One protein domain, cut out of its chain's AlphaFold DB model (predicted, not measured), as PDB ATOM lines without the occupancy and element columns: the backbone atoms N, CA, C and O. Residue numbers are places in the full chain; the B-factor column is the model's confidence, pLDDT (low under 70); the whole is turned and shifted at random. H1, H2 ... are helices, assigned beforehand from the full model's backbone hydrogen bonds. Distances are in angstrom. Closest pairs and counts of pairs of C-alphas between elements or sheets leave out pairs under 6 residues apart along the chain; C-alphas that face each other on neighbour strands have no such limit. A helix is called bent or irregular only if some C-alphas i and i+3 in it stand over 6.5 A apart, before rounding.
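AT A GLANCE: This is residues 644 to 720 of the 918 residues of an uncharacterized protein of Tetrabaena socialis (UniProt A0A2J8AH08). Two longer helices, H3 and H4, touch at a slant to each other and run the same way, with short H2 near H3; at one end a small arm sticks out, residues 646 to 651, of which 648 to 651 belong to H1. Two long links, H2 to H3 and H3 to H4, come side by side for a short parallel pairing of residues 665 to 666 with residues 694 to 695. The printed part has 77 residues with four named helices, in the order H1, H2, H3, H4, and no named strand; its class is all helix, though only 38 of the 77 residues, under half, are in named elements. It is compact, with a radius of gyration of the C-alphas of 12.3 A, and only just elongated, spanning 36 by 24 by 24 A.

IN THESE COORDINATES: Start at C-alpha 644 and go on to Pro 648, at (196.789, 269.543, 145.409), where H1 begins; it runs to Ala 653, 8.6 A from first to last C-alpha. Next find H2, residues 656 to 660, 6.1 A long. H3, the longest helix by residues, takes residues 672 to 685 and covers 18.5 A from C-alpha 672 at (175.777, 271.243, 173.245). H3 is neither bent nor irregular, but only just: C-alphas 675 and 678 are 6.1 A apart. H4, residues 697 to 709, covers 18.6 A and ends at C-alpha 709 at (180.419, 280.618, 166.218).

HOW THE PARTS SIT: Look first at H1 and H2, which meet only through their link. H1 is apart from H3 and from H4. H2 and H3 are close but not clearly touching; their closest C-alphas, those of Met 659 and Ala 682, are 7.5 A apart. H2 and H4 are apart. H3 and H4 touch, with H4 doing so with residues 703 to 708 alone; the closest C-alphas, those of Leu 676 and Met 707, are 5.8 A apart. Their lines stand at a steep tilt of 40 degrees, and they run the same way. Along the backbones of H2 and H4, every O i to N i+4 pair is within hydrogen-bond range; in H1 it is 1 of 2 and in H3 8 of 10.

THE WHOLE: The two C-alphas farthest apart, those of Pro 648 and Gly 669, are 37.1 A apart, while those of Val 644 and Thr 720, the first and last printed, are 11.0 A apart. The printed part has no cut. The link from H1 to H2 is tight; those from H2 to H3 and from H3 to H4 are long, 11 residues each. Read the B-factor column for the model's confidence: the mean pLDDT of the printed part is 76.4, and it is under 70 in residues 644 to 654 and 713 to 720.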
ATOM      1  N   VAL A 644     188.074 269.367 147.456       56.94
ATOM      2  CA  VAL A 644     189.064 269.849 148.452       56.94
ATOM      3  C   VAL A 644     190.144 268.839 148.882       56.94
ATOM      4  O   VAL A 644     191.181 269.229 149.411       56.94
ATOM      5  N   ARG A 645     189.891 267.539 148.698       49.03
ATOM      6  CA  ARG A 645     190.795 266.441 149.075       49.03
ATOM      7  C   ARG A 645     191.670 265.936 147.918       49.03
ATOM      8  O   ARG A 645     192.688 265.301 148.178       49.03
ATOM      9  N   THR A 646     191.274 266.165 146.667       50.84
ATOM     10  CA  THR A 646     192.039 265.767 145.469       50.84
ATOM     11  C   THR A 646     192.733 266.948 144.798       50.84
ATOM     12  O   THR A 646     193.735 266.733 144.125       50.84
ATOM     13  N   ASP A 647     192.255 268.175 145.022       52.47
ATOM     14  CA  ASP A 647     192.969 269.412 144.689       52.47
ATOM     15  C   ASP A 647     194.316 269.471 145.451       52.47
ATOM     16  O   ASP A 647     194.312 269.491 146.690       52.47
ATOM     17  N   PRO A 648     195.477 269.519 144.764       51.78
ATOM     18  CA  PRO A 648     196.789 269.543 145.409       51.78
ATOM     19  C   PRO A 648     197.037 270.740 146.337       51.78
ATOM     20  O   PRO A 648     197.862 270.622 147.249       51.78
ATOM     21  N   GLN A 649     196.358 271.877 146.146       56.56
ATOM     22  CA  GLN A 649     196.522 273.053 147.007       56.56
ATOM     23  C   GLN A 649     195.959 272.779 148.405       56.56
ATOM     24  O   GLN A 649     196.632 273.019 149.409       56.56
ATOM     25  N   TYR A 650     194.752 272.212 148.481       57.81
ATOM     26  CA  TYR A 650     194.064 271.976 149.754       57.81
ATOM     27  C   TYR A 650     194.322 270.585 150.349       57.81
ATOM     28  O   TYR A 650     194.298 270.437 151.573       57.81
ATOM     29  N   ALA A 651     194.667 269.584 149.530       60.25
ATOM     30  CA  ALA A 651     195.120 268.269 149.991       60.25
ATOM     31  C   ALA A 651     196.351 268.359 150.916       60.25
ATOM     32  O   ALA A 651     196.487 267.554 151.834       60.25
ATOM     33  N   ASN A 652     197.214 269.359 150.693       65.25
ATOM     34  CA  ASN A 652     198.415 269.620 151.493       65.25
ATOM     35  C   ASN A 652     198.233 270.727 152.552       65.25
ATOM     36  O   ASN A 652     199.031 270.810 153.483       65.25
ATOM     37  N   ALA A 653     197.207 271.580 152.433       61.81
ATOM     38  CA  ALA A 653     196.951 272.666 153.387       61.81
ATOM     39  C   ALA A 653     196.317 272.194 154.708       61.81
ATOM     40  O   ALA A 653     196.438 272.880 155.724       61.81
ATOM     41  N   PHE A 654     195.651 271.035 154.704       69.06
ATOM     42  CA  PHE A 654     194.936 270.492 155.860       69.06
ATOM     43  C   PHE A 654     195.315 269.033 156.133       69.06
ATOM     44  O   PHE A 654     195.430 268.223 155.214       69.06
ATOM     45  N   ASP A 655     195.423 268.663 157.411       76.69
ATOM     46  CA  ASP A 655     195.472 267.252 157.809       76.69
ATOM     47  C   ASP A 655     194.058 266.659 157.730       76.69
ATOM     48  O   ASP A 655     193.300 266.624 158.707       76.69
ATOM     49  N   TRP A 656     193.697 266.208 156.528       76.81
ATOM     50  CA  TRP A 656     192.410 265.579 156.243       76.81
ATOM     51  C   TRP A 656     192.136 264.366 157.135       76.81
ATOM     52  O   TRP A 656     190.995 264.160 157.543       76.81
ATOM     53  N   GLY A 657     193.168 263.598 157.501       77.19
ATOM     54  CA  GLY A 657     193.033 262.475 158.431       77.19
ATOM     55  C   GLY A 657     192.542 262.944 159.800       77.19
ATOM     56  O   GLY A 657     191.539 262.440 160.308       77.19
ATOM     57  N   GLN A 658     193.185 263.964 160.370       75.06
ATOM     58  CA  GLN A 658     192.758 264.544 161.643       75.06
ATOM     59  C   GLN A 658     191.423 265.296 161.560       75.06
ATOM     60  O   GLN A 658     190.690 265.275 162.551       75.06
ATOM     61  N   MET A 659     191.072 265.905 160.421       73.62
ATOM     62  CA  MET A 659     189.742 266.497 160.218       73.62
ATOM     63  C   MET A 659     188.639 265.431 160.249       73.62
ATOM     64  O   MET A 659     187.697 265.567 161.033       73.62
ATOM     65  N   TYR A 660     188.768 264.346 159.473       72.94
ATOM     66  CA  TYR A 660     187.786 263.253 159.475       72.94
ATOM     67  C   TYR A 660     187.703 262.555 160.845       72.94
ATOM     68  O   TYR A 660     186.608 262.272 161.328       72.94
ATOM     69  N   CYS A 661     188.829 262.361 161.542       70.50
ATOM     70  CA  CYS A 661     188.846 261.811 162.905       70.50
ATOM     71  C   CYS A 661     188.278 262.751 163.994       70.50
ATOM     72  O   CYS A 661     188.278 262.376 165.169       70.50
ATOM     73  N   CYS A 662     187.827 263.960 163.649       71.38
ATOM     74  CA  CYS A 662     187.236 264.919 164.586       71.38
ATOM     75  C   CYS A 662     185.778 265.298 164.276       71.38
ATOM     76  O   CYS A 662     185.242 266.144 164.992       71.38
ATOM     77  N   MET A 663     185.138 264.680 163.275       79.19
ATOM     78  CA  MET A 663     183.750 264.963 162.884       79.19
ATOM     79  C   MET A 663     182.750 264.664 164.016       79.19
ATOM     80  O   MET A 663     182.600 263.503 164.403       79.19
ATOM     81  N   PRO A 664     182.024 265.668 164.539       83.75
ATOM     82  CA  PRO A 664     180.851 265.460 165.373       83.75
ATOM     83  C   PRO A 664     179.608 265.373 164.480       83.75
ATOM     84  O   PRO A 664     179.414 266.220 163.606       83.75
ATOM     85  N   HIS A 665     178.735 264.402 164.750       90.69
ATOM     86  CA  HIS A 665     177.386 264.376 164.180       90.69
ATOM     87  C   HIS A 665     176.453 265.252 165.022       90.69
ATOM     88  O   HIS A 665     176.315 265.047 166.235       90.69
ATOM     89  N   VAL A 666     175.846 266.262 164.403       93.00
ATOM     90  CA  VAL A 666     175.066 267.303 165.080       93.00
ATOM     91  C   VAL A 666     173.615 267.257 164.616       93.00
ATOM     92  O   VAL A 666     173.275 267.712 163.528       93.00
ATOM     93  N   ASN A 667     172.746 266.726 165.472       94.12
ATOM     94  CA  ASN A 667     171.305 266.669 165.252       94.12
ATOM     95  C   ASN A 667     170.536 267.314 166.420       94.12
ATOM     96  O   ASN A 667     171.135 267.819 167.377       94.12
ATOM     97  N   ALA A 668     169.201 267.287 166.353       90.75
ATOM     98  CA  ALA A 668     168.305 267.805 167.394       90.75
ATOM     99  C   ALA A 668     168.623 267.268 168.811       90.75
ATOM    100  O   ALA A 668     168.483 267.987 169.805       90.75
ATOM    101  N   GLY A 669     169.124 266.031 168.918       94.69
ATOM    102  CA  GLY A 669     169.502 265.381 170.177       94.69
ATOM    103  C   GLY A 669     170.945 265.627 170.641       94.69
ATOM    104  O   GLY A 669     171.206 265.539 171.844       94.69
ATOM    105  N   THR A 670     171.884 265.962 169.746       93.50
ATOM    106  CA  THR A 670     173.310 266.155 170.088       93.50
ATOM    107  C   THR A 670     173.472 267.259 171.135       93.50
ATOM    108  O   THR A 670     173.271 268.442 170.837       93.50
ATOM    109  N   LYS A 671     173.848 266.907 172.375       95.25
ATOM    110  CA  LYS A 671     173.947 267.895 173.464       95.25
ATOM    111  C   LYS A 671     175.056 268.896 173.162       95.25
ATOM    112  O   LYS A 671     176.109 268.539 172.634       95.25
ATOM    113  N   TRP A 672     174.862 270.147 173.579       90.19
ATOM    114  CA  TRP A 672     175.777 271.243 173.245       90.19
ATOM    115  C   TRP A 672     177.249 270.943 173.569       90.19
ATOM    116  O   TRP A 672     178.125 271.159 172.741       90.19
ATOM    117  N   GLN A 673     177.545 270.379 174.746       91.94
ATOM    118  CA  GLN A 673     178.928 270.045 175.112       91.94
ATOM    119  C   GLN A 673     179.496 268.834 174.355       91.94
ATOM    120  O   GLN A 673     180.715 268.726 174.237       91.94
ATOM    121  N   GLU A 674     178.650 267.942 173.836       91.69
ATOM    122  CA  GLU A 674     179.069 266.719 173.139       91.69
ATOM    123  C   GLU A 674     179.561 267.033 171.718       91.69
ATOM    124  O   GLU A 674     180.607 266.523 171.331       91.69
ATOM    125  N   GLY A 675     178.902 267.950 170.994       88.81
ATOM    126  CA  GLY A 675     179.389 268.451 169.697       88.81
ATOM    127  C   GLY A 675     180.484 269.526 169.811       88.81
ATOM    128  O   GLY A 675     181.479 269.498 169.085       88.81
ATOM    129  N   LEU A 676     180.362 270.448 170.775       91.50
ATOM    130  CA  LEU A 676     181.301 271.568 170.927       91.50
ATOM    131  C   LEU A 676     182.689 271.135 171.432       91.50
ATOM    132  O   LEU A 676     183.695 271.756 171.082       91.50
ATOM    133  N   LYS A 677     182.780 270.099 172.280       92.12
ATOM    134  CA  LYS A 677     184.062 269.673 172.866       92.12
ATOM    135  C   LYS A 677     185.034 269.123 171.805       92.12
ATOM    136  O   LYS A 677     186.157 269.630 171.781       92.12
ATOM    137  N   PRO A 678     184.660 268.186 170.908       86.50
ATOM    138  CA  PRO A 678     185.503 267.792 169.776       86.50
ATOM    139  C   PRO A 678     185.892 268.980 168.888       86.50
ATOM    140  O   PRO A 678     187.075 269.145 168.598       86.50
ATOM    141  N   LEU A 679     184.943 269.864 168.554       87.12
ATOM    142  CA  LEU A 679     185.203 271.044 167.719       87.12
ATOM    143  C   LEU A 679     186.244 271.993 168.349       87.12
ATOM    144  O   LEU A 679     187.162 272.455 167.670       87.12
ATOM    145  N   ARG A 680     186.175 272.229 169.668       89.25
ATOM    146  CA  ARG A 680     187.197 272.997 170.409       89.25
ATOM    147  C   ARG A 680     188.551 272.291 170.461       89.25
ATOM    148  O   ARG A 680     189.577 272.963 170.382       89.25
ATOM    149  N   VAL A 681     188.582 270.963 170.582       86.25
ATOM    150  CA  VAL A 681     189.837 270.188 170.537       86.25
ATOM    151  C   VAL A 681     190.476 270.290 169.147       86.25
ATOM    152  O   VAL A 681     191.662 270.604 169.057       86.25
ATOM    153  N   ALA A 682     189.704 270.115 168.074       83.38
ATOM    154  CA  ALA A 682     190.163 270.250 166.691       83.38
ATOM    155  C   ALA A 682     190.710 271.659 166.389       83.38
ATOM    156  O   ALA A 682     191.867 271.817 165.992       83.38
ATOM    157  N   MET A 683     189.906 272.695 166.639       83.62
ATOM    158  CA  MET A 683     190.233 274.060 166.217       83.62
ATOM    159  C   MET A 683     191.228 274.770 167.140       83.62
ATOM    160  O   MET A 683     192.119 275.462 166.653       83.62
ATOM    161  N   LEU A 684     191.109 274.614 168.464       83.62
ATOM    162  CA  LEU A 684     191.901 275.399 169.426       83.62
ATOM    163  C   LEU A 684     193.129 274.642 169.950       83.62
ATOM    164  O   LEU A 684     194.177 275.254 170.156       83.62
ATOM    165  N   GLN A 685     193.012 273.328 170.178       82.31
ATOM    166  CA  GLN A 685     194.100 272.524 170.756       82.31
ATOM    167  C   GLN A 685     194.996 271.904 169.678       82.31
ATOM    168  O   GLN A 685     196.213 272.065 169.739       82.31
ATOM    169  N   ARG A 686     194.405 271.245 168.672       78.50
ATOM    170  CA  ARG A 686     195.123 270.670 167.518       78.50
ATOM    171  C   ARG A 686     195.451 271.697 166.432       78.50
ATOM    172  O   ARG A 686     196.344 271.448 165.633       78.50
ATOM    173  N   ARG A 687     194.775 272.855 166.431       81.75
ATOM    174  CA  ARG A 687     194.973 273.965 165.478       81.75
ATOM    175  C   ARG A 687     194.812 273.551 164.008       81.75
ATOM    176  O   ARG A 687     195.543 274.046 163.158       81.75
ATOM    177  N   LEU A 688     193.845 272.680 163.704       76.56
ATOM    178  CA  LEU A 688     193.669 272.103 162.358       76.56
ATOM    179  C   LEU A 688     193.309 273.119 161.251       76.56
ATOM    180  O   LEU A 688     193.278 272.751 160.082       76.56
ATOM    181  N   GLY A 689     193.026 274.383 161.588       78.12
ATOM    182  CA  GLY A 689     192.700 275.453 160.633       78.12
ATOM    183  C   GLY A 689     191.283 275.369 160.059       78.12
ATOM    184  O   GLY A 689     190.631 276.399 159.907       78.12
ATOM    185  N   ALA A 690     190.782 274.153 159.846       79.88
ATOM    186  CA  ALA A 690     189.403 273.826 159.515       79.88
ATOM    187  C   ALA A 690     188.907 272.637 160.360       79.88
ATOM    188  O   ALA A 690     189.692 271.876 160.932       79.88
ATOM    189  N   ALA A 691     187.588 272.470 160.427       80.06
ATOM    190  CA  ALA A 691     186.931 271.305 161.007       80.06
ATOM    191  C   ALA A 691     185.689 270.967 160.182       80.06
ATOM    192  O   ALA A 691     185.018 271.862 159.673       80.06
ATOM    193  N   TRP A 692     185.385 269.677 160.072       85.12
ATOM    194  CA  TRP A 692     184.185 269.189 159.404       85.12
ATOM    195  C   TRP A 692     183.101 268.890 160.446       85.12
ATOM    196  O   TRP A 692     183.385 268.295 161.487       85.12
ATOM    197  N   LEU A 693     181.870 269.314 160.165       87.12
ATOM    198  CA  LEU A 693     180.679 269.058 160.972       87.12
ATOM    199  C   LEU A 693     179.666 268.329 160.092       87.12
ATOM    200  O   LEU A 693     179.330 268.826 159.018       87.12
ATOM    201  N   GLU A 694     179.169 267.180 160.543       88.56
ATOM    202  CA  GLU A 694     178.019 266.538 159.905       88.56
ATOM    203  C   GLU A 694     176.755 266.990 160.641       88.56
ATOM    204  O   GLU A 694     176.731 267.018 161.871       88.56
ATOM    205  N   ALA A 695     175.735 267.430 159.903       91.19
ATOM    206  CA  ALA A 695     174.546 268.059 160.469       91.19
ATOM    207  C   ALA A 695     173.270 267.425 159.908       91.19
ATOM    208  O   ALA A 695     173.102 267.320 158.695       91.19
ATOM    209  N   GLU A 696     172.363 267.025 160.795       89.12
ATOM    210  CA  GLU A 696     171.142 266.288 160.462       89.12
ATOM    211  C   GLU A 696     169.905 267.079 160.911       89.12
ATOM    212  O   GLU A 696     169.714 267.373 162.095       89.12
ATOM    213  N   GLY A 697     169.056 267.426 159.938       87.31
ATOM    214  CA  GLY A 697     167.869 268.259 160.141       87.31
ATOM    215  C   GLY A 697     168.177 269.741 160.395       87.31
ATOM    216  O   GLY A 697     169.321 270.150 160.598       87.31
ATOM    217  N   VAL A 698     167.126 270.569 160.394       80.19
ATOM    218  CA  VAL A 698     167.240 272.035 160.544       80.19
ATOM    219  C   VAL A 698     167.854 272.417 161.894       80.19
ATOM    220  O   VAL A 698     168.779 273.226 161.940       80.19
ATOM    221  N   GLU A 699     167.414 271.781 162.984       84.94
ATOM    222  CA  GLU A 699     167.999 271.987 164.316       84.94
ATOM    223  C   GLU A 699     169.473 271.572 164.384       84.94
ATOM    224  O   GLU A 699     170.264 272.232 165.058       84.94
ATOM    225  N   GLY A 700     169.857 270.503 163.677       90.00
ATOM    226  CA  GLY A 700     171.248 270.068 163.565       90.00
ATOM    227  C   GLY A 700     172.118 271.124 162.892       90.00
ATOM    228  O   GLY A 700     173.161 271.495 163.427       90.00
ATOM    229  N   VAL A 701     171.648 271.690 161.775       85.56
ATOM    230  CA  VAL A 701     172.330 272.786 161.062       85.56
ATOM    231  C   VAL A 701     172.443 274.039 161.931       85.56
ATOM    232  O   VAL A 701     173.542 274.571 162.088       85.56
ATOM    233  N   GLN A 702     171.349 274.491 162.552       85.19
ATOM    234  CA  GLN A 702     171.365 275.657 163.448       85.19
ATOM    235  C   GLN A 702     172.335 275.453 164.623       85.19
ATOM    236  O   GLN A 702     173.138 276.336 164.939       85.19
ATOM    237  N   ARG A 703     172.316 274.266 165.239       89.00
ATOM    238  CA  ARG A 703     173.200 273.915 166.356       89.00
ATOM    239  C   ARG A 703     174.664 273.807 165.922       89.00
ATOM    240  O   ARG A 703     175.529 274.272 166.659       89.00
ATOM    241  N   ALA A 704     174.949 273.273 164.735       88.12
ATOM    242  CA  ALA A 704     176.296 273.212 164.167       88.12
ATOM    243  C   ALA A 704     176.868 274.611 163.865       88.12
ATOM    244  O   ALA A 704     178.009 274.898 164.233       88.12
ATOM    245  N   LEU A 705     176.068 275.507 163.273       86.00
ATOM    246  CA  LEU A 705     176.457 276.899 163.005       86.00
ATOM    247  C   LEU A 705     176.778 277.656 164.302       86.00
ATOM    248  O   LEU A 705     177.858 278.234 164.433       86.00
ATOM    249  N   ALA A 706     175.890 277.585 165.294       87.25
ATOM    250  CA  ALA A 706     176.088 278.258 166.575       87.25
ATOM    251  C   ALA A 706     177.227 277.619 167.414       87.25
ATOM    252  O   ALA A 706     177.897 278.305 168.190       87.25
ATOM    253  N   MET A 707     177.525 276.323 167.232       90.50
ATOM    254  CA  MET A 707     178.754 275.710 167.758       90.50
ATOM    255  C   MET A 707     180.007 276.295 167.087       90.50
ATOM    256  O   MET A 707     180.956 276.634 167.796       90.50
ATOM    257  N   ALA A 708     180.028 276.445 165.758       84.31
ATOM    258  CA  ALA A 708     181.160 277.032 165.028       84.31
ATOM    259  C   ALA A 708     181.423 278.495 165.435       84.31
ATOM    260  O   ALA A 708     182.578 278.882 165.657       84.31
ATOM    261  N   GLU A 709     180.358 279.276 165.634       83.44
ATOM    262  CA  GLU A 709     180.419 280.618 166.218       83.44
ATOM    263  C   GLU A 709     181.077 280.595 167.611       83.44
ATOM    264  O   GLU A 709     182.066 281.291 167.848       83.44
ATOM    265  N   GLN A 710     180.616 279.721 168.516       86.94
ATOM    266  CA  GLN A 710     181.112 279.644 169.900       86.94
ATOM    267  C   GLN A 710     182.523 279.022 170.048       86.94
ATOM    268  O   GLN A 710     183.062 278.926 171.162       86.94
ATOM    269  N   VAL A 711     183.145 278.592 168.948       82.44
ATOM    270  CA  VAL A 711     184.574 278.232 168.882       82.44
ATOM    271  C   VAL A 711     185.416 279.359 168.256       82.44
ATOM    272  O   VAL A 711     186.644 279.294 168.283       82.44
ATOM    273  N   GLY A 712     184.788 280.438 167.777       73.81
ATOM    274  CA  GLY A 712     185.462 281.566 167.126       73.81
ATOM    275  C   GLY A 712     185.932 281.251 165.704       73.81
ATOM    276  O   GLY A 712     186.812 281.938 165.189       73.81
ATOM    277  N   VAL A 713     185.367 280.204 165.088       58.19
ATOM    278  CA  VAL A 713     185.709 279.746 163.730       58.19
ATOM    279  C   VAL A 713     185.180 280.726 162.685       58.19
ATOM    280  O   VAL A 713     185.839 280.944 161.676       58.19
ATOM    281  N   LEU A 714     184.047 281.382 162.972       48.47
ATOM    282  CA  LEU A 714     183.407 282.398 162.126       48.47
ATOM    283  C   LEU A 714     184.138 283.760 162.157       48.47
ATOM    284  O   LEU A 714     183.557 284.819 162.386       48.47
ATOM    285  N   ARG A 715     185.441 283.729 161.875       43.06
ATOM    286  CA  ARG A 715     186.071 284.746 161.019       43.06
ATOM    287  C   ARG A 715     185.694 284.430 159.557       43.06
ATOM    288  O   ARG A 715     185.239 283.316 159.311       43.06
ATOM    289  N   PRO A 716     185.841 285.359 158.589       36.78
ATOM    290  CA  PRO A 716     185.512 285.074 157.189       36.78
ATOM    291  C   PRO A 716     186.287 283.844 156.701       36.78
ATOM    292  O   PRO A 716     187.512 283.864 156.593       36.78
ATOM    293  N   GLY A 717     185.552 282.758 156.480       32.94
ATOM    294  CA  GLY A 717     186.073 281.409 156.325       32.94
ATOM    295  C   GLY A 717     184.953 280.480 155.873       32.94
ATOM    296  O   GLY A 717     183.781 280.721 156.167       32.94
ATOM    297  N   LEU A 718     185.319 279.462 155.098       35.88
ATOM    298  CA  LEU A 718     184.380 278.672 154.307       35.88
ATOM    299  C   LEU A 718     183.400 277.899 155.199       35.88
ATOM    300  O   LEU A 718     183.796 276.987 155.924       35.88
ATOM    301  N   LEU A 719     182.112 278.218 155.075       40.38
ATOM    302  CA  LEU A 719     181.027 277.326 155.477       40.38
ATOM    303  C   LEU A 719     180.632 276.470 154.268       40.38
ATOM    304  O   LEU A 719     180.485 276.971 153.152       40.38
ATOM    305  N   THR A 720     180.489 275.166 154.488       40.09
ATOM    306  CA  THR A 720     180.300 274.170 153.424       40.09
ATOM    307  C   THR A 720     179.145 273.248 153.796       40.09
ATOM    308  O   THR A 720     179.318 272.275 154.530       40.09
TER     309      THR A 720